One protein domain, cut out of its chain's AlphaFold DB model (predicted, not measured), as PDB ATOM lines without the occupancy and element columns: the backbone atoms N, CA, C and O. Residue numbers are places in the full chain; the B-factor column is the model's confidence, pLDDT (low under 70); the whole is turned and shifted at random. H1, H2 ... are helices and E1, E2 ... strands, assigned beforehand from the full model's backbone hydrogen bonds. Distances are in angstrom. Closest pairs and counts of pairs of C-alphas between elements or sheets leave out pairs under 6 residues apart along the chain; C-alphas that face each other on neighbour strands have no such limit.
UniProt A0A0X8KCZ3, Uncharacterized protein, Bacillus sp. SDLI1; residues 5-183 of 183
ATOM      1  N   HIS A   5      35.542  -9.776   4.363       92.25
ATOM      2  CA  HIS A   5      35.180  -9.808   2.946       92.25
ATOM      3  C   HIS A   5      35.370 -11.197   2.358       92.25
ATOM      4  O   HIS A   5      36.293 -11.920   2.737       92.25
ATOM      5  N   TYR A   6      34.521 -11.529   1.392       94.44
ATOM      6  CA  TYR A   6      34.454 -12.852   0.796       94.44
ATOM      7  C   TYR A   6      34.310 -12.751  -0.719       94.44
ATOM      8  O   TYR A   6      33.725 -11.796  -1.240       94.44
ATOM      9  N   MET A   7      34.809 -13.764  -1.422       96.75
ATOM     10  CA  MET A   7      34.436 -14.029  -2.808       96.75
ATOM     11  C   MET A   7      33.466 -15.199  -2.866       96.75
ATOM     12  O   MET A   7      33.710 -16.252  -2.274       96.75
ATOM     13  N   TYR A   8      32.405 -15.021  -3.647       97.31
ATOM     14  CA  TYR A   8      31.436 -16.067  -3.942       97.31
ATOM     15  C   TYR A   8      31.393 -16.352  -5.431       97.31
ATOM     16  O   TYR A   8      31.300 -15.430  -6.237       97.31
ATOM     17  N   LYS A   9      31.380 -17.625  -5.799       97.69
ATOM     18  CA  LYS A   9      31.104 -18.077  -7.159       97.69
ATOM     19  C   LYS A   9      29.594 -18.203  -7.359       97.69
ATOM     20  O   LYS A   9      28.898 -18.775  -6.522       97.69
ATOM     21  N   ILE A  10      29.088 -17.670  -8.467       97.94
ATOM     22  CA  ILE A  10      27.660 -17.694  -8.822       97.94
ATOM     23  C   ILE A  10      27.491 -17.890 -10.334       97.94
ATOM     24  O   ILE A  10      28.347 -17.470 -11.118       97.94
ATOM     25  N   SER A  11      26.390 -18.507 -10.768       98.31
ATOM     26  CA  SER A  11      26.111 -18.663 -12.200       98.31
ATOM     27  C   SER A  11      25.713 -17.331 -12.844       98.31
ATOM     28  O   SER A  11      24.946 -16.541 -12.287       98.31
ATOM     29  N   LYS A  12      26.206 -17.075 -14.060       98.50
ATOM     30  CA  LYS A  12      25.825 -15.886 -14.837       98.50
ATOM     31  C   LYS A  12      24.361 -15.910 -15.263       98.50
ATOM     32  O   LYS A  12      23.760 -14.853 -15.411       98.50
ATOM     33  N   GLU A  13      23.797 -17.098 -15.472       98.06
ATOM     34  CA  GLU A  13      22.369 -17.272 -15.757       98.06
ATOM     35  C   GLU A  13      21.523 -16.679 -14.630       98.06
ATOM     36  O   GLU A  13      20.677 -15.822 -14.881       98.06
ATOM     37  N   LEU A  14      21.837 -17.041 -13.383       96.81
ATOM     38  CA  LEU A  14      21.145 -16.512 -12.218       96.81
ATOM     39  C   LEU A  14      21.362 -15.009 -12.056       96.81
ATOM     40  O   LEU A  14      20.410 -14.282 -11.797       96.81
ATOM     41  N   VAL A  15      22.595 -14.528 -12.240       97.25
ATOM     42  CA  VAL A  15      22.898 -13.087 -12.201       97.25
ATOM     43  C   VAL A  15      22.038 -12.316 -13.204       97.25
ATOM     44  O   VAL A  15      21.438 -11.304 -12.851       97.25
ATOM     45  N   ASN A  16      21.941 -12.800 -14.445       97.62
ATOM     46  CA  ASN A  16      21.133 -12.159 -15.479       97.62
ATOM     47  C   ASN A  16      19.638 -12.179 -15.165       97.62
ATOM     48  O   ASN A  16      18.935 -11.249 -15.554       97.62
ATOM     49  N   GLU A  17      19.167 -13.212 -14.473       96.06
ATOM     50  CA  GLU A  17      17.788 -13.303 -14.015       96.06
ATOM     51  C   GLU A  17      17.481 -12.281 -12.908       96.06
ATOM     52  O   GLU A  17      16.449 -11.619 -12.962       96.06
ATOM     53  N   ILE A  18      18.367 -12.130 -11.914       94.75
ATOM     54  CA  ILE A  18      18.052 -11.369 -10.692       94.75
ATOM     55  C   ILE A  18      18.447  -9.893 -10.726       94.75
ATOM     56  O   ILE A  18      17.888  -9.107  -9.965       94.75
ATOM     57  N   LYS A  19      19.403  -9.491 -11.572       95.81
ATOM     58  CA  LYS A  19      20.003  -8.141 -11.524       95.81
ATOM     59  C   LYS A  19      19.001  -6.991 -11.680       95.81
ATOM     60  O   LYS A  19      19.236  -5.905 -11.157       95.81
ATOM     61  N   SER A  20      17.890  -7.227 -12.379       96.69
ATOM     62  CA  SER A  20      16.844  -6.233 -12.649       96.69
ATOM     63  C   SER A  20      15.571  -6.442 -11.819       96.69
ATOM     64  O   SER A  20      14.629  -5.648 -11.930       96.69
ATOM     65  N   MET A  21      15.520  -7.477 -10.972       93.75
ATOM     66  CA  MET A  21      14.392  -7.723 -10.070       93.75
ATOM     67  C   MET A  21      14.328  -6.650  -8.974       93.75
ATOM     68  O   MET A  21      15.355  -6.143  -8.526       93.75
ATOM     69  N   ASN A  22      13.118  -6.257  -8.568       91.75
ATOM     70  CA  ASN A  22      12.918  -5.450  -7.359       91.75
ATOM     71  C   ASN A  22      12.978  -6.332  -6.104       91.75
ATOM     72  O   ASN A  22      13.075  -7.560  -6.177       91.75
ATOM     73  N   TYR A  23      12.909  -5.688  -4.945       86.00
ATOM     74  CA  TYR A  23      13.032  -6.360  -3.661       86.00
ATOM     75  C   TYR A  23      11.944  -7.423  -3.428       86.00
ATOM     76  O   TYR A  23      12.240  -8.529  -2.970       86.00
ATOM     77  N   ASP A  24      10.697  -7.133  -3.806       86.56
ATOM     78  CA  ASP A  24       9.566  -8.061  -3.677       86.56
ATOM     79  C   ASP A  24       9.718  -9.306  -4.562       86.56
ATOM     80  O   ASP A  24       9.402 -10.420  -4.142       86.56
ATOM     81  N   GLU A  25      10.178  -9.127  -5.801       90.56
ATOM     82  CA  GLU A  25      10.442 -10.207  -6.756       90.56
ATOM     83  C   GLU A  25      11.547 -11.129  -6.233       90.56
ATOM     84  O   GLU A  25      11.373 -12.350  -6.207       90.56
ATOM     85  N   LEU A  26      12.643 -10.540  -5.747       88.56
ATOM     86  CA  LEU A  26      13.751 -11.266  -5.133       88.56
ATOM     87  C   LEU A  26      13.302 -12.043  -3.885       88.56
ATOM     88  O   LEU A  26      13.616 -13.228  -3.747       88.56
ATOM     89  N   SER A  27      12.532 -11.397  -3.008       84.69
ATOM     90  CA  SER A  27      12.034 -11.993  -1.762       84.69
ATOM     91  C   SER A  27      11.115 -13.182  -2.026       84.69
ATOM     92  O   SER A  27      11.268 -14.235  -1.406       84.69
ATOM     93  N   LYS A  28      10.203 -13.053  -3.000       86.50
ATOM     94  CA  LYS A  28       9.315 -14.142  -3.431       86.50
ATOM     95  C   LYS A  28      10.083 -15.295  -4.066       86.50
ATOM     96  O   LYS A  28       9.736 -16.446  -3.829       86.50
ATOM     97  N   LYS A  29      11.097 -14.998  -4.885       87.06
ATOM     98  CA  LYS A  29      11.805 -16.010  -5.678       87.06
ATOM     99  C   LYS A  29      12.594 -16.999  -4.830       87.06
ATOM    100  O   LYS A  29      12.592 -18.180  -5.161       87.06
ATOM    101  N   PHE A  30      13.284 -16.537  -3.790       83.44
ATOM    102  CA  PHE A  30      14.106 -17.431  -2.967       83.44
ATOM    103  C   PHE A  30      13.571 -17.601  -1.540       83.44
ATOM    104  O   PHE A  30      14.322 -18.026  -0.669       83.44
ATOM    105  N   GLU A  31      12.295 -17.271  -1.303       71.25
ATOM    106  CA  GLU A  31      11.647 -17.391   0.015       71.25
ATOM    107  C   GLU A  31      12.470 -16.692   1.117       71.25
ATOM    108  O   GLU A  31      12.694 -17.207   2.212       71.25
ATOM    109  N   LEU A  32      12.986 -15.504   0.783       61.16
ATOM    110  CA  LEU A  32      14.033 -14.800   1.525       61.16
ATOM    111  C   LEU A  32      13.479 -13.971   2.655       61.16
ATOM    112  O   LEU A  32      13.677 -12.765   2.697       61.16
ATOM    113  N   THR A  33      12.797 -14.619   3.577       56.34
ATOM    114  CA  THR A  33      12.491 -14.000   4.856       56.34
ATOM    115  C   THR A  33      13.589 -14.388   5.837       56.34
ATOM    116  O   THR A  33      13.648 -15.540   6.270       56.34
ATOM    117  N   GLY A  34      14.462 -13.441   6.201       56.34
ATOM    118  CA  GLY A  34      15.209 -13.541   7.463       56.34
ATOM    119  C   GLY A  34      14.249 -13.628   8.663       56.34
ATOM    120  O   GLY A  34      13.032 -13.581   8.479       56.34
ATOM    121  N   GLU A  35      14.757 -13.699   9.899       54.50
ATOM    122  CA  GLU A  35      13.895 -13.737  11.103       54.50
ATOM    123  C   GLU A  35      12.871 -12.579  11.152       54.50
ATOM    124  O   GLU A  35      11.804 -12.714  11.747       54.50
ATOM    125  N   GLU A  36      13.162 -11.474  10.456       56.41
ATOM    126  CA  GLU A  36      12.329 -10.272  10.366       56.41
ATOM    127  C   GLU A  36      11.581 -10.094   9.024       56.41
ATOM    128  O   GLU A  36      10.903  -9.089   8.835       56.41
ATOM    129  N   GLY A  37      11.659 -11.047   8.085       59.25
ATOM    130  CA  GLY A  37      10.912 -10.976   6.816       59.25
ATOM    131  C   GLY A  37      11.618 -10.282   5.641       59.25
ATOM    132  O   GLY A  37      11.005 -10.121   4.589       59.25
ATOM    133  N   TYR A  38      12.888  -9.904   5.797       60.81
ATOM    134  CA  TYR A  38      13.684  -9.177   4.797       60.81
ATOM    135  C   TYR A  38      14.556 -10.092   3.925       60.81
ATOM    136  O   TYR A  38      15.099 -11.083   4.426       60.81
ATOM    137  N   PHE A  39      14.742  -9.702   2.654       67.88
ATOM    138  CA  PHE A  39      15.669 -10.310   1.697       67.88
ATOM    139  C   PHE A  39      17.067 -10.401   2.305       67.88
ATOM    140  O   PHE A  39      17.734  -9.392   2.543       67.88
ATOM    141  N   TYR A  40      17.536 -11.628   2.510       75.19
ATOM    142  CA  TYR A  40      18.889 -11.894   2.973       75.19
ATOM    143  C   TYR A  40      19.742 -12.444   1.834       75.19
ATOM    144  O   TYR A  40      19.512 -13.548   1.333       75.19
ATOM    145  N   ILE A  41      20.782 -11.693   1.460       80.38
ATOM    146  CA  ILE A  41      21.690 -12.070   0.372       80.38
ATOM    147  C   ILE A  41      22.349 -13.439   0.587       80.38
ATOM    148  O   ILE A  41      22.690 -14.124  -0.382       80.38
ATOM    149  N   GLY A  42      22.508 -13.872   1.843       77.44
ATOM    150  CA  GLY A  42      23.112 -15.156   2.199       77.44
ATOM    151  C   GLY A  42      22.418 -16.362   1.565       77.44
ATOM    152  O   GLY A  42      23.098 -17.324   1.228       77.44
ATOM    153  N   ASN A  43      21.132 -16.258   1.249       79.62
ATOM    154  CA  ASN A  43      20.353 -17.344   0.656       79.62
ATOM    155  C   ASN A  43      20.434 -17.419  -0.880       79.62
ATOM    156  O   ASN A  43      19.917 -18.366  -1.469       79.62
ATOM    157  N   LEU A  44      21.067 -16.448  -1.557       87.94
ATOM    158  CA  LEU A  44      21.366 -16.609  -2.984       87.94
ATOM    159  C   LEU A  44      22.184 -17.898  -3.180       87.94
ATOM    160  O   LEU A  44      23.179 -18.058  -2.460       87.94
ATOM    161  N   PRO A  45      21.825 -18.774  -4.138       91.62
ATOM    162  CA  PRO A  45      22.547 -20.016  -4.393       91.62
ATOM    163  C   PRO A  45      23.896 -19.699  -5.050       91.62
ATOM    164  O   PRO A  45      24.029 -19.578  -6.268       91.62
ATOM    165  N   LYS A  46      24.892 -19.512  -4.189       93.56
ATOM    166  CA  LYS A  46      26.278 -19.159  -4.495       93.56
ATOM    167  C   LYS A  46      27.197 -19.947  -3.568       93.56
ATOM    168  O   LYS A  46      26.792 -20.351  -2.480       93.56
ATOM    169  N   GLU A  47      28.433 -20.134  -3.992       95.25
ATOM    170  CA  GLU A  47      29.445 -20.894  -3.260       95.25
ATOM    171  C   GLU A  47      30.514 -19.936  -2.739       95.25
ATOM    172  O   GLU A  47      31.082 -19.184  -3.527       95.25
ATOM    173  N   GLU A  48      30.790 -19.936  -1.433       95.06
ATOM    174  CA  GLU A  48      31.952 -19.220  -0.893       95.06
ATOM    175  C   GLU A  48      33.226 -19.891  -1.407       95.06
ATOM    176  O   GLU A  48      33.422 -21.087  -1.208       95.06
ATOM    177  N   ILE A  49      34.083 -19.123  -2.075       95.44
ATOM    178  CA  ILE A  49      35.343 -19.631  -2.630       95.44
ATOM    179  C   ILE A  49      36.571 -19.039  -1.944       95.44
ATOM    180  O   ILE A  49      37.664 -19.578  -2.098       95.44
ATOM    181  N   TRP A  50      36.425 -17.924  -1.217       95.12
ATOM    182  CA  TRP A  50      37.545 -17.288  -0.530       95.12
ATOM    183  C   TRP A  50      37.100 -16.317   0.573       95.12
ATOM    184  O   TRP A  50      36.151 -15.559   0.374       95.12
ATOM    185  N   GLU A  51      37.856 -16.261   1.675       92.50
ATOM    186  CA  GLU A  51      37.705 -15.307   2.784       92.50
ATOM    187  C   GLU A  51      38.992 -14.477   2.936       92.50
ATOM    188  O   GLU A  51      40.102 -15.004   2.937       92.50
ATOM    189  N   PHE A  52      38.858 -13.151   3.020       89.19
ATOM    190  CA  PHE A  52      39.986 -12.209   3.061       89.19
ATOM    191  C   PHE A  52      40.375 -11.767   4.479       89.19
ATOM    192  O   PHE A  52      41.242 -10.903   4.647       89.19
ATOM    193  N   GLY A  53      39.722 -12.295   5.512       83.00
ATOM    194  CA  GLY A  53      39.781 -11.738   6.852       83.00
ATOM    195  C   GLY A  53      39.246 -10.306   6.910       83.00
ATOM    196  O   GLY A  53      38.398  -9.873   6.127       83.00
ATOM    197  N   LYS A  54      39.758  -9.545   7.879       80.00
ATOM    198  CA  LYS A  54      39.386  -8.143   8.083       80.00
ATOM    199  C   LYS A  54      40.261  -7.224   7.225       80.00
ATOM    200  O   LYS A  54      41.468  -7.163   7.444       80.00
ATOM    201  N   LEU A  55      39.644  -6.453   6.327       79.38
ATOM    202  CA  LEU A  55      40.352  -5.603   5.352       79.38
ATOM    203  C   LEU A  55      40.460  -4.113   5.725       79.38
ATOM    204  O   LEU A  55      41.069  -3.346   4.998       79.38
ATOM    205  N   TYR A  56      39.934  -3.690   6.874       66.69
ATOM    206  CA  TYR A  56      39.797  -2.273   7.269       66.69
ATOM    207  C   TYR A  56      41.095  -1.457   7.445       66.69
ATOM    208  O   TYR A  56      41.018  -0.263   7.719       66.69
ATOM    209  N   TRP A  57      42.275  -2.072   7.329       63.84
ATOM    210  CA  TRP A  57      43.570  -1.383   7.430       63.84
ATOM    211  C   TRP A  57      44.294  -1.234   6.086       63.84
ATOM    212  O   TRP A  57      45.418  -0.736   6.071       63.84
ATOM    213  N   ASP A  58      43.699  -1.702   4.989       78.12
ATOM    214  CA  ASP A  58      44.339  -1.760   3.675       78.12
ATOM    215  C   ASP A  58      43.327  -1.441   2.566       78.12
ATOM    216  O   ASP A  58      42.133  -1.697   2.716       78.12
ATOM    217  N   ASP A  59      43.793  -0.944   1.422       89.00
ATOM    218  CA  ASP A  59      42.942  -0.591   0.273       89.00
ATOM    219  C   ASP A  59      42.478  -1.822  -0.537       89.00
ATOM    220  O   ASP A  59      41.946  -1.705  -1.641       89.00
ATOM    221  N   THR A  60      42.663  -3.028   0.015       90.88
ATOM    222  CA  THR A  60      42.387  -4.307  -0.654       90.88
ATOM    223  C   THR A  60      40.941  -4.394  -1.135       90.88
ATOM    224  O   THR A  60      40.703  -4.793  -2.274       90.88
ATOM    225  N   ALA A  61      39.976  -4.029  -0.283       91.81
ATOM    226  CA  ALA A  61      38.561  -4.099  -0.639       91.81
ATOM    227  C   ALA A  61      38.237  -3.128  -1.783       91.81
ATOM    228  O   ALA A  61      37.691  -3.549  -2.800       91.81
ATOM    229  N   ASP A  62      38.659  -1.868  -1.660       92.75
ATOM    230  CA  ASP A  62      38.433  -0.822  -2.665       92.75
ATOM    231  C   ASP A  62      39.036  -1.196  -4.021       92.75
ATOM    232  O   ASP A  62      38.397  -1.046  -5.066       92.75
ATOM    233  N   ARG A  63      40.249  -1.757  -4.017       95.44
ATOM    234  CA  ARG A  63      40.908  -2.232  -5.238       95.44
ATOM    235  C   ARG A  63      40.119  -3.337  -5.923       95.44
ATOM    236  O   ARG A  63      39.991  -3.292  -7.145       95.44
ATOM    237  N   ILE A  64      39.570  -4.292  -5.175       95.81
ATOM    238  CA  ILE A  64      38.755  -5.376  -5.740       95.81
ATOM    239  C   ILE A  64      37.403  -4.835  -6.228       95.81
ATOM    240  O   ILE A  64      37.021  -5.122  -7.364       95.81
ATOM    241  N   TYR A  65      36.719  -3.996  -5.439       95.12
ATOM    242  CA  TYR A  65      35.470  -3.342  -5.851       95.12
ATOM    243  C   TYR A  65      35.644  -2.537  -7.144       95.12
ATOM    244  O   TYR A  65      34.785  -2.602  -8.021       95.12
ATOM    245  N   SER A  66      36.790  -1.865  -7.323       96.50
ATOM    246  CA  SER A  66      37.097  -1.079  -8.529       96.50
ATOM    247  C   SER A  66      37.165  -1.893  -9.830       96.50
ATOM    248  O   SER A  66      37.200  -1.310 -10.914       96.50
ATOM    249  N   LYS A  67      37.204  -3.230  -9.747       98.12
ATOM    250  CA  LYS A  67      37.203  -4.131 -10.913       98.12
ATOM    251  C   LYS A  67      35.814  -4.579 -11.336       98.12
ATOM    252  O   LYS A  67      35.694  -5.263 -12.347       98.12
ATOM    253  N   GLY A  68      34.797  -4.236 -10.557       97.00
ATOM    254  CA  GLY A  68      33.444  -4.713 -10.762       97.00
ATOM    255  C   GLY A  68      32.412  -3.603 -10.808       97.00
ATOM    256  O   GLY A  68      32.713  -2.413 -10.878       97.00
ATOM    257  N   HIS A  69      31.164  -4.034 -10.746       96.94
ATOM    258  CA  HIS A  69      29.999  -3.170 -10.611       96.94
ATOM    259  C   HIS A  69      28.973  -3.841  -9.691       96.94
ATOM    260  O   HIS A  69      29.033  -5.064  -9.517       96.94
ATOM    261  N   PRO A  70      28.020  -3.093  -9.110       96.44
ATOM    262  CA  PRO A  70      26.947  -3.682  -8.318       96.44
ATOM    263  C   PRO A  70      26.212  -4.802  -9.071       96.44
ATOM    264  O   PRO A  70      26.046  -4.747 -10.294       96.44
ATOM    265  N   LEU A  71      25.775  -5.829  -8.337       95.94
ATOM    266  CA  LEU A  71      24.955  -6.931  -8.856       95.94
ATOM    267  C   LEU A  71      23.578  -6.452  -9.314       95.94
ATOM    268  O   LEU A  71      23.053  -6.959 -10.301       95.94
ATOM    269  N   PHE A  72      22.988  -5.520  -8.568       95.06
ATOM    270  CA  PHE A  72      21.622  -5.059  -8.773       95.06
ATOM    271  C   PHE A  72      21.605  -3.711  -9.494       95.06
ATOM    272  O   PHE A  72      22.381  -2.815  -9.175       95.06
ATOM    273  N   GLU A  73      20.697  -3.570 -10.457       95.00
ATOM    274  CA  GLU A  73      20.528  -2.358 -11.269       95.00
ATOM    275  C   GLU A  73      19.570  -1.348 -10.610       95.00
ATOM    276  O   GLU A  73      19.640  -0.150 -10.881       95.00
ATOM    277  N   LYS A  74      18.660  -1.816  -9.742       94.00
ATOM    278  CA  LYS A  74      17.666  -0.974  -9.059       94.00
ATOM    279  C   LYS A  74      18.244  -0.357  -7.784       94.00
ATOM    280  O   LYS A  74      18.646  -1.078  -6.874       94.00
ATOM    281  N   GLU A  75      18.192   0.973  -7.685       91.94
ATOM    282  CA  GLU A  75      18.640   1.727  -6.500       91.94
ATOM    283  C   GLU A  75      17.925   1.312  -5.214       91.94
ATOM    284  O   GLU A  75      18.562   1.219  -4.172       91.94
ATOM    285  N   GLU A  76      16.629   1.002  -5.294       91.25
ATOM    286  CA  GLU A  76      15.839   0.463  -4.177       91.25
ATOM    287  C   GLU A  76      16.544  -0.730  -3.514       91.25
ATOM    288  O   GLU A  76      16.787  -0.717  -2.313       91.25
ATOM    289  N   VAL A  77      16.957  -1.721  -4.312       88.38
ATOM    290  CA  VAL A  77      17.610  -2.938  -3.808       88.38
ATOM    291  C   VAL A  77      18.992  -2.624  -3.236       88.38
ATOM    292  O   VAL A  77      19.380  -3.180  -2.211       88.38
ATOM    293  N   MET A  78      19.741  -1.719  -3.871       89.75
ATOM    294  CA  MET A  78      21.059  -1.307  -3.377       89.75
ATOM    295  C   MET A  78      20.974  -0.553  -2.044       89.75
ATOM    296  O   MET A  78      21.844  -0.735  -1.200       89.75
ATOM    297  N   ASN A  79      19.934   0.258  -1.836       87.94
ATOM    298  CA  ASN A  79      19.736   1.006  -0.594       87.94
ATOM    299  C   ASN A  79      19.390   0.078   0.579       87.94
ATOM    300  O   ASN A  79      19.989   0.199   1.648       87.94
ATOM    301  N   GLU A  80      18.491  -0.887   0.359       83.69
ATOM    302  CA  GLU A  80      18.143  -1.913   1.357       83.69
ATOM    303  C   GLU A  80      19.350  -2.789   1.737       83.69
ATOM    304  O   GLU A  80      19.452  -3.283   2.857       83.69
ATOM    305  N   LEU A  81      20.302  -2.955   0.813       82.12
ATOM    306  CA  LEU A  81      21.536  -3.717   1.010       82.12
ATOM    307  C   LEU A  81      22.760  -2.833   1.259       82.12
ATOM    308  O   LEU A  81      23.871  -3.318   1.081       82.12
ATOM    309  N   SER A  82      22.593  -1.563   1.633       79.31
ATOM    310  CA  SER A  82      23.670  -0.555   1.615       79.31
ATOM    311  C   SER A  82      24.966  -0.969   2.330       79.31
ATOM    312  O   SER A  82      26.048  -0.640   1.845       79.31
ATOM    313  N   ASP A  83      24.882  -1.754   3.407       76.81
ATOM    314  CA  ASP A  83      26.055  -2.264   4.136       76.81
ATOM    315  C   ASP A  83      26.740  -3.467   3.454       76.81
ATOM    316  O   ASP A  83      27.900  -3.769   3.731       76.81
ATOM    317  N   TYR A  84      26.037  -4.158   2.551       82.12
ATOM    318  CA  TYR A  84      26.395  -5.475   2.013       82.12
ATOM    319  C   TYR A  84      26.202  -5.592   0.495       82.12
ATOM    320  O   TYR A  84      26.000  -6.702  -0.006       82.12
ATOM    321  N   VAL A  85      26.224  -4.474  -0.248       88.94
ATOM    322  CA  VAL A  85      25.936  -4.481  -1.691       88.94
ATOM    323  C   VAL A  85      26.936  -5.393  -2.415       88.94
ATOM    324  O   VAL A  85      28.130  -5.092  -2.455       88.94
ATOM    325  N   PRO A  86      26.480  -6.497  -3.027       92.94
ATOM    326  CA  PRO A  86      27.350  -7.401  -3.764       92.94
ATOM    327  C   PRO A  86      27.830  -6.764  -5.062       92.94
ATOM    328  O   PRO A  86      27.027  -6.269  -5.853       92.94
ATOM    329  N   TYR A  87      29.135  -6.837  -5.320       96.75
ATOM    330  CA  TYR A  87      29.721  -6.435  -6.597       96.75
ATOM    331  C   TYR A  87      30.062  -7.658  -7.432       96.75
ATOM    332  O   TYR A  87      30.712  -8.581  -6.947       96.75
ATOM    333  N   ILE A  88      29.679  -7.650  -8.707       98.06
ATOM    334  CA  ILE A  88      30.177  -8.603  -9.696       98.06
ATOM    335  C   ILE A  88      31.579  -8.145 -10.092       98.06
ATOM    336  O   ILE A  88      31.728  -7.167 -10.821       98.06
ATOM    337  N   VAL A  89      32.602  -8.845  -9.607       98.38
ATOM    338  CA  VAL A  89      34.016  -8.527  -9.880       98.38
ATOM    339  C   VAL A  89      34.667  -9.497 -10.865       98.38
ATOM    340  O   VAL A  89      35.715  -9.192 -11.426       98.38
ATOM    341  N   GLY A  90      34.051 -10.664 -11.090       98.19
ATOM    342  CA  GLY A  90      34.467 -11.605 -12.128       98.19
ATOM    343  C   GLY A  90      35.933 -12.044 -12.040       98.19
ATOM    344  O   GLY A  90      36.524 -12.145 -10.961       98.19
ATOM    345  N   LYS A  91      36.516 -12.335 -13.204       98.44
ATOM    346  CA  LYS A  91      37.905 -12.794 -13.331       98.44
ATOM    347  C   LYS A  91      38.892 -11.701 -12.921       98.44
ATOM    348  O   LYS A  91      39.925 -11.987 -12.321       98.44
ATOM    349  N   GLU A  92      38.567 -10.455 -13.234       98.50
ATOM    350  CA  GLU A  92      39.377  -9.267 -12.998       98.50
ATOM    351  C   GLU A  92      39.570  -9.010 -11.500       98.50
ATOM    352  O   GLU A  92      40.693  -8.753 -11.065       98.50
ATOM    353  N   GLY A  93      38.512  -9.159 -10.697       98.19
ATOM    354  CA  GLY A  93      38.594  -9.070  -9.239       98.19
ATOM    355  C   GLY A  93      39.489 -10.143  -8.624       98.19
ATOM    356  O   GLY A  93      40.280  -9.847  -7.729       98.19
ATOM    357  N   LEU A  94      39.423 -11.379  -9.133       98.25
ATOM    358  CA  LEU A  94      40.293 -12.463  -8.668       98.25
ATOM    359  C   LEU A  94      41.761 -12.233  -9.058       98.25
ATOM    360  O   LEU A  94      42.653 -12.484  -8.250       98.25
ATOM    361  N   ILE A  95      42.027 -11.717 -10.263       98.50
ATOM    362  CA  ILE A  95      43.384 -11.323 -10.678       98.50
ATOM    363  C   ILE A  95      43.928 -10.217  -9.767       98.50
ATOM    364  O   ILE A  95      45.078 -10.294  -9.337       98.50
ATOM    365  N   GLU A  96      43.111  -9.219  -9.429       98.12
ATOM    366  CA  GLU A  96      43.518  -8.149  -8.515       98.12
ATOM    367  C   GLU A  96      43.841  -8.697  -7.116       98.12
ATOM    368  O   GLU A  96      44.878  -8.349  -6.551       98.12
ATOM    369  N   ALA A  97      43.028  -9.620  -6.588       96.69
ATOM    370  CA  ALA A  97      43.315 -10.302  -5.324       96.69
ATOM    371  C   ALA A  97      44.651 -11.069  -5.360       96.69
ATOM    372  O   ALA A  97      45.439 -10.979  -4.415       96.69
ATOM    373  N   ILE A  98      44.946 -11.770  -6.463       97.50
ATOM    374  CA  ILE A  98      46.228 -12.467  -6.659       97.50
ATOM    375  C   ILE A  98      47.395 -11.477  -6.657       97.50
ATOM    376  O   ILE A  98      48.392 -11.720  -5.976       97.50
ATOM    377  N   GLU A  99      47.289 -10.356  -7.376       97.56
ATOM    378  CA  GLU A  99      48.356  -9.347  -7.412       97.56
ATOM    379  C   GLU A  99      48.559  -8.672  -6.047       97.56
ATOM    380  O   GLU A  99      49.698  -8.425  -5.645       97.56
ATOM    381  N   ILE A 100      47.488  -8.443  -5.279       95.12
ATOM    382  CA  ILE A 100      47.588  -7.975  -3.890       95.12
ATOM    383  C   ILE A 100      48.366  -8.987  -3.042       95.12
ATOM    384  O   ILE A 100      49.345  -8.614  -2.393       95.12
ATOM    385  N   TYR A 101      47.982 -10.267  -3.072       95.12
ATOM    386  CA  TYR A 101      48.640 -11.316  -2.283       95.12
ATOM    387  C   TYR A 101      50.106 -11.483  -2.683       95.12
ATOM    388  O   TYR A 101      50.977 -11.565  -1.818       95.12
ATOM    389  N   LYS A 102      50.400 -11.445  -3.983       96.75
ATOM    390  CA  LYS A 102      51.763 -11.480  -4.522       96.75
ATOM    391  C   LYS A 102      52.616 -10.340  -3.981       96.75
ATOM    392  O   LYS A 102      53.720 -10.589  -3.503       96.75
ATOM    393  N   ASN A 103      52.099  -9.114  -3.994       95.88
ATOM    394  CA  ASN A 103      52.822  -7.964  -3.456       95.88
ATOM    395  C   ASN A 103      53.025  -8.081  -1.941       95.88
ATOM    396  O   ASN A 103      54.117  -7.797  -1.462       95.88
ATOM    397  N   LYS A 104      52.039  -8.591  -1.189       94.19
ATOM    398  CA  LYS A 104      52.205  -8.859   0.252       94.19
ATOM    399  C   LYS A 104      53.294  -9.893   0.526       94.19
ATOM    400  O   LYS A 104      54.073  -9.714   1.460       94.19
ATOM    401  N   VAL A 105      53.383 -10.942  -0.294       95.62
ATOM    402  CA  VAL A 105      54.464 -11.935  -0.212       95.62
ATOM    403  C   VAL A 105      55.817 -11.289  -0.508       95.62
ATOM    404  O   VAL A 105      56.743 -11.455   0.282       95.62
ATOM    405  N   ILE A 106      55.931 -10.515  -1.592       97.06
ATOM    406  CA  ILE A 106      57.171  -9.809  -1.955       97.06
ATOM    407  C   ILE A 106      57.610  -8.882  -0.817       97.06
ATOM    408  O   ILE A 106      58.716  -9.035  -0.305       97.06
ATOM    409  N   SER A 107      56.723  -8.001  -0.347       95.12
ATOM    410  CA  SER A 107      57.028  -7.065   0.737       95.12
ATOM    411  C   SER A 107      57.366  -7.777   2.046       95.12
ATOM    412  O   SER A 107      58.227  -7.317   2.794       95.12
ATOM    413  N   MET A 108      56.729  -8.914   2.349       95.06
ATOM    414  CA  MET A 108      57.115  -9.740   3.495       95.06
ATOM    415  C   MET A 108      58.569 -10.209   3.358       95.06
ATOM    416  O   MET A 108      59.341 -10.027   4.296       95.06
ATOM    417  N   TYR A 109      58.955 -10.769   2.208       96.56
ATOM    418  CA  TYR A 109      60.322 -11.245   1.979       96.56
ATOM    419  C   TYR A 109      61.352 -10.109   1.980       96.56
ATOM    420  O   TYR A 109      62.407 -10.263   2.588       96.56
ATOM    421  N   GLU A 110      61.046  -8.953   1.389       96.56
ATOM    422  CA  GLU A 110      61.905  -7.762   1.459       96.56
ATOM    423  C   GLU A 110      62.139  -7.319   2.914       96.56
ATOM    424  O   GLU A 110      63.275  -7.054   3.314       96.56
ATOM    425  N   ASN A 111      61.094  -7.340   3.749       94.94
ATOM    426  CA  ASN A 111      61.193  -6.993   5.170       94.94
ATOM    427  C   ASN A 111      62.054  -7.972   5.990       94.94
ATOM    428  O   ASN A 111      62.582  -7.586   7.040       94.94
ATOM    429  N   LEU A 112      62.221  -9.220   5.536       96.31
ATOM    430  CA  LEU A 112      63.123 -10.193   6.164       96.31
ATOM    431  C   LEU A 112      64.605  -9.888   5.895       96.31
ATOM    432  O   LEU A 112      65.466 -10.451   6.566       96.31
ATOM    433  N   LEU A 113      64.920  -9.025   4.926       96.38
ATOM    434  CA  LEU A 113      66.295  -8.733   4.505       96.38
ATOM    435  C   LEU A 113      66.877  -7.458   5.125       96.38
ATOM    436  O   LEU A 113      68.076  -7.222   5.000       96.38
ATOM    437  N   ILE A 114      66.056  -6.644   5.789       95.69
ATOM    438  CA  ILE A 114      66.469  -5.359   6.366       95.69
ATOM    439  C   ILE A 114      66.527  -5.425   7.891       95.69
ATOM    440  O   ILE A 114      65.732  -6.129   8.511       95.69
ATOM    441  N   ASP A 115      67.412  -4.650   8.509       94.62
ATOM    442  CA  ASP A 115      67.335  -4.356   9.940       94.62
ATOM    443  C   ASP A 115      66.373  -3.184  10.154       94.62
ATOM    444  O   ASP A 115      66.452  -2.167   9.462       94.62
ATOM    445  N   ASP A 116      65.452  -3.312  11.103       92.75
ATOM    446  CA  ASP A 116      64.497  -2.253  11.421       92.75
ATOM    447  C   ASP A 116      64.133  -2.246  12.911       92.75
ATOM    448  O   ASP A 116      64.639  -3.029  13.718       92.75
ATOM    449  N   LYS A 117      63.217  -1.350  13.294       88.38
ATOM    450  CA  LYS A 117      62.705  -1.252  14.672       88.38
ATOM    451  C   LYS A 117      62.072  -2.552  15.193       88.38
ATOM    452  O   LYS A 117      61.858  -2.667  16.396       88.38
ATOM    453  N   ASN A 118      61.740  -3.491  14.303       83.12
ATOM    454  CA  ASN A 118      61.097  -4.755  14.637       83.12
ATOM    455  C   ASN A 118      62.107  -5.905  14.814       83.12
ATOM    456  O   ASN A 118      61.703  -6.998  15.205       83.12
ATOM    457  N   GLY A 119      63.402  -5.679  14.556       90.25
ATOM    458  CA  GLY A 119      64.472  -6.645  14.805       90.25
ATOM    459  C   GLY A 119      65.507  -6.713  13.684       90.25
ATOM    460  O   GLY A 119      65.357  -6.107  12.621       90.25
ATOM    461  N   THR A 120      66.566  -7.487  13.922       95.62
ATOM    462  CA  THR A 120      67.575  -7.754  12.893       95.62
ATOM    463  C   THR A 120      67.026  -8.701  11.827       95.62
ATOM    464  O   THR A 120      66.162  -9.544  12.100       95.62
ATOM    465  N   ALA A 121      67.562  -8.611  10.613       95.81
ATOM    466  CA  ALA A 121      67.247  -9.506   9.507       95.81
ATOM    467  C   ALA A 121      67.433 -10.981   9.908       95.81
ATOM    468  O   ALA A 121      66.551 -11.802   9.666       95.81
ATOM    469  N   SER A 122      68.522 -11.310  10.614       96.12
ATOM    470  CA  SER A 122      68.814 -12.680  11.062       96.12
ATOM    471  C   SER A 122      67.728 -13.266  11.970       96.12
ATOM    472  O   SER A 122      67.285 -14.392  11.750       96.12
ATOM    473  N   VAL A 123      67.252 -12.496  12.954       96.12
ATOM    474  CA  VAL A 123      66.203 -12.939  13.887       96.12
ATOM    475  C   VAL A 123      64.871 -13.107  13.157       96.12
ATOM    476  O   VAL A 123      64.174 -14.103  13.361       96.12
ATOM    477  N   LYS A 124      64.524 -12.169  12.266       96.31
ATOM    478  CA  LYS A 124      63.296 -12.244  11.461       96.31
ATOM    479  C   LYS A 124      63.297 -13.463  10.536       96.31
ATOM    480  O   LYS A 124      62.297 -14.176  10.474       96.31
ATOM    481  N   GLN A 125      64.417 -13.735   9.868       97.44
ATOM    482  CA  GLN A 125      64.592 -14.906   9.002       97.44
ATOM    483  C   GLN A 125      64.485 -16.213   9.788       97.44
ATOM    484  O   GLN A 125      63.735 -17.102   9.390       97.44
ATOM    485  N   GLU A 126      65.179 -16.324  10.926       97.38
ATOM    486  CA  GLU A 126      65.104 -17.514  11.779       97.38
ATOM    487  C   GLU A 126      63.664 -17.771  12.245       97.38
ATOM    488  O   GLU A 126      63.173 -18.901  12.169       97.38
ATOM    489  N   GLN A 127      62.956 -16.723  12.676       95.94
ATOM    490  CA  GLN A 127      61.562 -16.840  13.094       95.94
ATOM    491  C   GLN A 127      60.647 -17.248  11.936       95.94
ATOM    492  O   GLN A 127      59.784 -18.109  12.114       95.94
ATOM    493  N   HIS A 128      60.831 -16.665  10.748       96.06
ATOM    494  CA  HIS A 128      60.067 -17.030   9.557       96.06
ATOM    495  C   HIS A 128      60.277 -18.509   9.189       96.06
ATOM    496  O   HIS A 128      59.302 -19.239   9.013       96.06
ATOM    497  N   ILE A 129      61.527 -18.986   9.193       97.25
ATOM    498  CA  ILE A 129      61.862 -20.396   8.938       97.25
ATOM    499  C   ILE A 129      61.202 -21.315   9.973       97.25
ATOM    500  O   ILE A 129      60.573 -22.303   9.593       97.25
ATOM    501  N   LYS A 130      61.284 -20.989  11.271       97.44
ATOM    502  CA  LYS A 130      60.629 -21.770  12.338       97.44
ATOM    503  C   LYS A 130      59.111 -21.815  12.162       97.44
ATOM    504  O   LYS A 130      58.507 -22.879  12.299       97.44
ATOM    505  N   ASN A 131      58.502 -20.681  11.821       95.44
ATOM    506  CA  ASN A 131      57.069 -20.604  11.562       95.44
ATOM    507  C   ASN A 131      56.680 -21.458  10.351       95.44
ATOM    508  O   ASN A 131      55.657 -22.133  10.400       95.44
ATOM    509  N   ASN A 132      57.464 -21.444   9.272       95.62
ATOM    510  CA  ASN A 132      57.188 -22.257   8.086       95.62
ATOM    511  C   ASN A 132      57.366 -23.743   8.385       95.62
ATOM    512  O   ASN A 132      56.462 -24.524   8.102       95.62
ATOM    513  N   LEU A 133      58.443 -24.133   9.068       96.81
ATOM    514  CA  LEU A 133      58.636 -25.513   9.512       96.81
ATOM    515  C   LEU A 133      57.439 -26.016  10.337       96.81
ATOM    516  O   LEU A 133      56.996 -27.149  10.147       96.81
ATOM    517  N   SER A 134      56.883 -25.172  11.210       95.56
ATOM    518  CA  SER A 134      55.688 -25.512  11.988       95.56
ATOM    519  C   SER A 134      54.444 -25.729  11.116       95.56
ATOM    520  O   SER A 134      53.702 -26.668  11.388       95.56
ATOM    521  N   GLU A 135      54.197 -24.901  10.093       94.81
ATOM    522  CA  GLU A 135      53.065 -25.088   9.161       94.81
ATOM    523  C   GLU A 135      53.165 -26.430   8.429       94.81
ATOM    524  O   GLU A 135      52.196 -27.186   8.379       94.81
ATOM    525  N   TRP A 136      54.353 -26.744   7.905       95.38
ATOM    526  CA  TRP A 136      54.609 -27.999   7.195       95.38
ATOM    527  C   TRP A 136      54.478 -29.213   8.112       95.38
ATOM    528  O   TRP A 136      53.828 -30.189   7.752       95.38
ATOM    529  N   THR A 137      55.031 -29.138   9.324       95.31
ATOM    530  CA  THR A 137      54.957 -30.236  10.304       95.31
ATOM    531  C   THR A 137      53.518 -30.515  10.745       95.31
ATOM    532  O   THR A 137      53.174 -31.657  11.036       95.31
ATOM    533  N   ARG A 138      52.665 -29.484  10.789       92.88
ATOM    534  CA  ARG A 138      51.239 -29.613  11.131       92.88
ATOM    535  C   ARG A 138      50.351 -29.990   9.942       92.88
ATOM    536  O   ARG A 138      49.167 -30.226  10.151       92.88
ATOM    537  N   GLY A 139      50.898 -30.035   8.726       91.81
ATOM    538  CA  GLY A 139      50.142 -30.316   7.504       91.81
ATOM    539  C   GLY A 139      49.257 -29.161   7.026       91.81
ATOM    540  O   GLY A 139      48.389 -29.376   6.194       91.81
ATOM    541  N   TRP A 140      49.454 -27.938   7.530       92.12
ATOM    542  CA  TRP A 140      48.635 -26.786   7.132       92.12
ATOM    543  C   TRP A 140      49.064 -26.186   5.798       92.12
ATOM    544  O   TRP A 140      48.237 -25.658   5.061       92.12
ATOM    545  N   ALA A 141      50.360 -26.272   5.487       93.25
ATOM    546  CA  ALA A 141      50.931 -25.684   4.281       93.25
ATOM    547  C   ALA A 141      50.384 -26.324   2.995       93.25
ATOM    548  O   ALA A 141      50.180 -25.613   2.013       93.25
ATOM    549  N   LEU A 142      50.125 -27.635   3.010       92.56
ATOM    550  CA  LEU A 142      49.681 -28.398   1.849       92.56
ATOM    551  C   LEU A 142      48.628 -29.428   2.250       92.56
ATOM    552  O   LEU A 142      48.886 -30.305   3.074       92.56
ATOM    553  N   ASN A 143      47.481 -29.355   1.590       92.31
ATOM    554  CA  ASN A 143      46.429 -30.346   1.657       92.31
ATOM    555  C   ASN A 143      46.621 -31.392   0.552       92.31
ATOM    556  O   ASN A 143      46.877 -31.055  -0.603       92.31
ATOM    557  N   THR A 144      46.519 -32.667   0.916       90.62
ATOM    558  CA  THR A 144      46.677 -33.800  -0.015       90.62
ATOM    559  C   THR A 144      45.428 -34.675  -0.096       90.62
ATOM    560  O   THR A 144      45.444 -35.684  -0.802       90.62
ATOM    561  N   ASP A 145      44.351 -34.306   0.605       92.31
ATOM    562  CA  ASP A 145      43.073 -34.999   0.491       92.31
ATOM    563  C   ASP A 145      42.443 -34.698  -0.871       92.31
ATOM    564  O   ASP A 145      42.089 -33.566  -1.175       92.31
ATOM    565  N   ILE A 146      42.288 -35.731  -1.697       90.12
ATOM    566  CA  ILE A 146      41.709 -35.618  -3.040       90.12
ATOM    567  C   ILE A 146      40.232 -35.198  -3.025       90.12
ATOM    568  O   ILE A 146      39.711 -34.748  -4.044       90.12
ATOM    569  N   ASN A 147      39.550 -35.380  -1.892       92.56
ATOM    570  CA  ASN A 147      38.147 -35.009  -1.731       92.56
ATOM    571  C   ASN A 147      37.982 -33.565  -1.250       92.56
ATOM    572  O   ASN A 147      36.866 -33.048  -1.277       92.56
ATOM    573  N   ASP A 148      39.070 -32.923  -0.824       89.38
ATOM    574  CA  ASP A 148      39.082 -31.515  -0.466       89.38
ATOM    575  C   ASP A 148      39.643 -30.692  -1.629       89.38
ATOM    576  O   ASP A 148      40.710 -30.964  -2.179       89.38
ATOM    577  N   SER A 149      38.889 -29.678  -2.041       88.31
ATOM    578  CA  SER A 149      39.280 -28.836  -3.171       88.31
ATOM    579  C   SER A 149      40.350 -27.803  -2.811       88.31
ATOM    580  O   SER A 149      41.007 -27.289  -3.719       88.31
ATOM    581  N   TRP A 150      40.537 -27.505  -1.521       91.38
ATOM    582  CA  TRP A 150      41.519 -26.534  -1.038       91.38
ATOM    583  C   TRP A 150      42.934 -27.118  -1.071       91.38
ATOM    584  O   TRP A 150      43.169 -28.198  -0.543       91.38
ATOM    585  N   LEU A 151      43.909 -26.383  -1.615       93.12
ATOM    586  CA  LEU A 151      45.328 -26.767  -1.657       93.12
ATOM    587  C   LEU A 151      46.042 -26.591  -0.321       93.12
ATOM    588  O   LEU A 151      47.107 -27.167  -0.115       93.12
ATOM    589  N   THR A 152      45.525 -25.740   0.560       92.88
ATOM    590  CA  THR A 152      46.176 -25.362   1.815       92.88
ATOM    591  C   THR A 152      45.130 -24.929   2.833       92.88
ATOM    592  O   THR A 152      44.127 -24.320   2.470       92.88
ATOM    593  N   SER A 153      45.376 -25.206   4.113       89.62
ATOM    594  CA  SER A 153      44.588 -24.651   5.220       89.62
ATOM    595  C   SER A 153      45.304 -23.474   5.893       89.62
ATOM    596  O   SER A 153      44.856 -22.984   6.931       89.62
ATOM    597  N   SER A 154      46.453 -23.055   5.354       90.31
ATOM    598  CA  SER A 154      47.248 -21.966   5.905       90.31
ATOM    599  C   SER A 154      46.690 -20.603   5.510       90.31
ATOM    600  O   SER A 154      46.302 -20.361   4.367       90.31
ATOM    601  N   TRP A 155      46.726 -19.673   6.460       86.56
ATOM    602  CA  TRP A 155      46.316 -18.279   6.255       86.56
ATOM    603  C   TRP A 155      47.487 -17.381   5.837       86.56
ATOM    604  O   TRP A 155      47.354 -16.159   5.768       86.56
ATOM    605  N   LYS A 156      48.676 -17.959   5.618       91.62
ATOM    606  CA  LYS A 156      49.841 -17.197   5.173       91.62
ATOM    607  C   LYS A 156      49.722 -16.884   3.691       91.62
ATOM    608  O   LYS A 156      49.577 -17.794   2.879       91.62
ATOM    609  N   TYR A 157      49.934 -15.616   3.333       91.94
ATOM    610  CA  TYR A 157      49.894 -15.147   1.944       91.94
ATOM    611  C   TYR A 157      50.736 -16.004   0.981       91.94
ATOM    612  O   TYR A 157      50.318 -16.226  -0.152       91.94
ATOM    613  N   GLU A 158      51.884 -16.523   1.437       92.94
ATOM    614  CA  GLU A 158      52.785 -17.368   0.638       92.94
ATOM    615  C   GLU A 158      52.165 -18.704   0.201       92.94
ATOM    616  O   GLU A 158      52.556 -19.230  -0.835       92.94
ATOM    617  N   TYR A 159      51.193 -19.229   0.954       93.44
ATOM    618  CA  TYR A 159      50.455 -20.444   0.602       93.44
ATOM    619  C   TYR A 159      49.089 -20.106   0.008       93.44
ATOM    620  O   TYR A 159      48.716 -20.637  -1.036       93.44
ATOM    621  N   SER A 160      48.381 -19.152   0.616       91.69
ATOM    622  CA  SER A 160      47.056 -18.697   0.190       91.69
ATOM    623  C   SER A 160      47.011 -18.212  -1.267       91.69
ATOM    624  O   SER A 160      46.009 -18.402  -1.949       91.69
ATOM    625  N   ILE A 161      48.101 -17.637  -1.791       94.62
ATOM    626  CA  ILE A 161      48.167 -17.214  -3.200       94.62
ATOM    627  C   ILE A 161      47.982 -18.378  -4.186       94.62
ATOM    628  O   ILE A 161      47.387 -18.193  -5.248       94.62
ATOM    629  N   PHE A 162      48.458 -19.583  -3.855       95.25
ATOM    630  CA  PHE A 162      48.300 -20.743  -4.732       95.25
ATOM    631  C   PHE A 162      46.838 -21.167  -4.842       95.25
ATOM    632  O   PHE A 162      46.412 -21.580  -5.921       95.25
ATOM    633  N   GLU A 163      46.063 -20.992  -3.772       95.00
ATOM    634  CA  GLU A 163      44.629 -21.262  -3.769       95.00
ATOM    635  C   GLU A 163      43.879 -20.295  -4.690       95.00
ATOM    636  O   GLU A 163      43.135 -20.723  -5.571       95.00
ATOM    637  N   LEU A 164      44.179 -18.995  -4.602       96.31
ATOM    638  CA  LEU A 164      43.626 -17.995  -5.520       96.31
ATOM    639  C   LEU A 164      43.978 -18.298  -6.989       96.31
ATOM    640  O   LEU A 164      43.127 -18.202  -7.877       96.31
ATOM    641  N   VAL A 165      45.219 -18.717  -7.264       97.44
ATOM    642  CA  VAL A 165      45.646 -19.120  -8.616       97.44
ATOM    643  C   VAL A 165      44.936 -20.396  -9.080       97.44
ATOM    644  O   VAL A 165      44.620 -20.511 -10.267       97.44
ATOM    645  N   ARG A 166      44.664 -21.356  -8.184       96.38
ATOM    646  CA  ARG A 166      43.852 -22.539  -8.505       96.38
ATOM    647  C   ARG A 166      42.442 -22.122  -8.896       96.38
ATOM    648  O   ARG A 166      41.976 -22.553  -9.950       96.38
ATOM    649  N   LEU A 167      41.793 -21.264  -8.109       97.00
ATOM    650  CA  LEU A 167      40.459 -20.738  -8.416       97.00
ATOM    651  C   LEU A 167      40.437 -20.069  -9.797       97.00
ATOM    652  O   LEU A 167      39.600 -20.408 -10.631       97.00
ATOM    653  N   LEU A 168      41.435 -19.228 -10.103       98.12
ATOM    654  CA  LEU A 168      41.553 -18.555 -11.406       98.12
ATOM    655  C   LEU A 168      41.629 -19.539 -12.582       98.12
ATOM    656  O   LEU A 168      41.184 -19.224 -13.684       98.12
ATOM    657  N   LYS A 169      42.221 -20.715 -12.366       97.25
ATOM    658  CA  LYS A 169      42.402 -21.743 -13.397       97.25
ATOM    659  C   LYS A 169      41.252 -22.744 -13.485       97.25
ATOM    660  O   LYS A 169      41.208 -23.488 -14.460       97.25
ATOM    661  N   THR A 170      40.385 -22.812 -12.476       96.69
ATOM    662  CA  THR A 170      39.372 -23.876 -12.351       96.69
ATOM    663  C   THR A 170      37.940 -23.382 -12.498       96.69
ATOM    664  O   THR A 170      37.092 -24.168 -12.910       96.69
ATOM    665  N   ILE A 171      37.665 -22.107 -12.218       97.81
ATOM    666  CA  ILE A 171      36.345 -21.504 -12.438       97.81
ATOM    667  C   ILE A 171      36.052 -21.417 -13.943       97.81
ATOM    668  O   ILE A 171      36.882 -20.939 -14.725       97.81
ATOM    669  N   ASP A 172      34.853 -21.846 -14.351       98.06
ATOM    670  CA  ASP A 172      34.372 -21.711 -15.729       98.06
ATOM    671  C   ASP A 172      33.804 -20.300 -15.914       98.06
ATOM    672  O   ASP A 172      32.595 -20.076 -15.855       98.06
ATOM    673  N   PHE A 173      34.689 -19.325 -16.140       98.19
ATOM    674  CA  PHE A 173      34.309 -17.917 -16.303       98.19
ATOM    675  C   PHE A 173      33.407 -17.639 -17.510       98.19
ATOM    676  O   PHE A 173      32.948 -16.507 -17.653       98.19
ATOM    677  N   GLU A 174      33.118 -18.615 -18.377       98.06
ATOM    678  CA  GLU A 174      32.075 -18.461 -19.394       98.06
ATOM    679  C   GLU A 174      30.681 -18.585 -18.770       98.06
ATOM    680  O   GLU A 174      29.799 -17.783 -19.092       98.06
ATOM    681  N   LYS A 175      30.500 -19.510 -17.820       98.44
ATOM    682  CA  LYS A 175      29.214 -19.795 -17.158       98.44
ATOM    683  C   LYS A 175      29.062 -19.154 -15.784       98.44
ATOM    684  O   LYS A 175      27.942 -18.903 -15.343       98.44
ATOM    685  N   GLU A 176      30.171 -18.897 -15.112       98.56
ATOM    686  CA  GLU A 176      30.232 -18.450 -13.726       98.56
ATOM    687  C   GLU A 176      30.853 -17.052 -13.642       98.56
ATOM    688  O   GLU A 176      31.590 -16.603 -14.523       98.56
ATOM    689  N   THR A 177      30.537 -16.336 -12.570       98.56
ATOM    690  CA  THR A 177      31.196 -15.083 -12.198       98.56
ATOM    691  C   THR A 177      31.452 -15.059 -10.694       98.56
ATOM    692  O   THR A 177      31.015 -15.950  -9.962       98.56
ATOM    693  N   ILE A 178      32.182 -14.045 -10.238       98.50
ATOM    694  CA  ILE A 178      32.548 -13.866  -8.836       98.50
ATOM    695  C   ILE A 178      31.848 -12.628  -8.286       98.50
ATOM    696  O   ILE A 178      31.947 -11.545  -8.871       98.50
ATOM    697  N   LEU A 179      31.171 -12.802  -7.154       97.69
ATOM    698  CA  LEU A 179      30.684 -11.723  -6.308       97.69
ATOM    699  C   LEU A 179      31.712 -11.410  -5.224       97.69
ATOM    700  O   LEU A 179      32.320 -12.327  -4.674       97.69
ATOM    701  N   PHE A 180      31.852 -10.137  -4.881       96.25
ATOM    702  CA  PHE A 180      32.655  -9.668  -3.759       96.25
ATOM    703  C   PHE A 180      31.816  -8.753  -2.871       96.25
ATOM    704  O   PHE A 180      31.203  -7.808  -3.369       96.25
ATOM    705  N   TYR A 181      31.756  -9.079  -1.580       92.75
ATOM    706  CA  TYR A 181      31.149  -8.260  -0.529       92.75
ATOM    707  C   TYR A 181      31.562  -8.776   0.854       92.75
ATOM    708  O   TYR A 181      32.185  -9.837   0.972       92.75
ATOM    709  N   GLY A 182      31.241  -8.028   1.907       86.38
ATOM    710  CA  GLY A 182      31.629  -8.378   3.268       86.38
ATOM    711  C   GLY A 182      30.665  -7.886   4.336       86.38
ATOM    712  O   GLY A 182      29.958  -6.925   4.076       86.38
ATOM    713  N   TRP A 183      30.656  -8.541   5.505       76.88
ATOM    714  CA  TRP A 183      29.844  -8.204   6.687       76.88
ATOM    715  C   TRP A 183      30.572  -8.456   8.019       76.88
ATOM    716  O   TRP A 183      31.709  -8.985   8.007       76.88
TER     717      TRP A 183
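AT A GLANCE: This is residues 5 to 183 of the 183 residues of an uncharacterized protein of Bacillus sp. SDLI1 (UniProt A0A0X8KCZ3). A small three-stranded sheet with helices H3, H5 and H7 over one face, two layers in all, is drawn out at both ends into an elongated domain. Long H5 runs from the sheet toward one end, where H6 makes a corner with it, and H7 runs back beside H5; short helices H1, H2 and H4 lie toward the other end. The printed part has 179 residues with seven named helices and three named strands, in the order E1 H1 H2 E2 H3 H4 H5 H6 H7 E3, of mixed class; the sheet's order is E2 - E1 - E3, all antiparallel. It is loose, with a radius of gyration of the C-alphas of 19.5 A and spans of 61 by 39 by 33 A.

HOW THE PARTS SIT: E1, residues 5 to 11, is the inner strand, with E2, residues 47 to 54, and E3, residues 176 to 182, as edge strands. E1 and E3 are antiparallel at 154 degrees, with N 8 and O 179 within hydrogen-bond range at 2.9 A; E2 and E1 are antiparallel at 165 degrees, with N 49 and O 7 at 2.9 A. E2 bends by 55 degrees at residue 50. H1, residues 12 to 18, only grazes the sheet with its residues 12 to 15. H2, residues 23 to 29, is close to but not clearly touching H4, residues 75 to 80; their closest C-alphas are those of Tyr 23 and Val 77, 5.7 A apart. H3, residues 60 to 65, is on the sheet at a height of 9.3 A. H5, residues 90 to 111, is on the same face at a height of 13.1 A. Its residues 93 to 100 touch H3, opposite ways at a shallow tilt of 16 degrees; the closest C-alphas, of Ile 64 and Gly 93, are 5.1 A apart. H6, residues 121 to 137, is close to but not clearly touching H5, at a steep tilt of 51 degrees; the closest C-alphas, of Asn 111 and Ala 121, are 7.9 A apart. H7, residues 157 to 170, touches H5, opposite ways at a shallow tilt of 22 degrees; the closest C-alphas, of Val 105 and Glu 158, are 5.7 A apart. Every O i to N i+4 pair is within hydrogen-bond range in H1, H2, H3, H4 and H6, against 17 of 18 in H5 and 8 of 10 in H7.

IN THESE COORDINATES: E1 begins at C-alpha 5, (35.180, -9.808, 2.946), and measures 19.7 A; E2 and E3 measure 19.8 A each. H5 measures 32.2 A from C-alpha 90 at (34.467, -11.605, -12.128), H6 24.1 A and H7 19.8 A. E3 ends at C-alpha 182, (31.629, -8.378, 3.268).

THE WHOLE: The two C-alphas farthest apart, of Lys 28 and Ser 122, are 61.3 A apart. The printed part has no cut. The links H2 to E2 and H6 to H7 are long. Mean pLDDT of the printed part is 91.1; residues 32 to 39 and 56 to 57 are under 70.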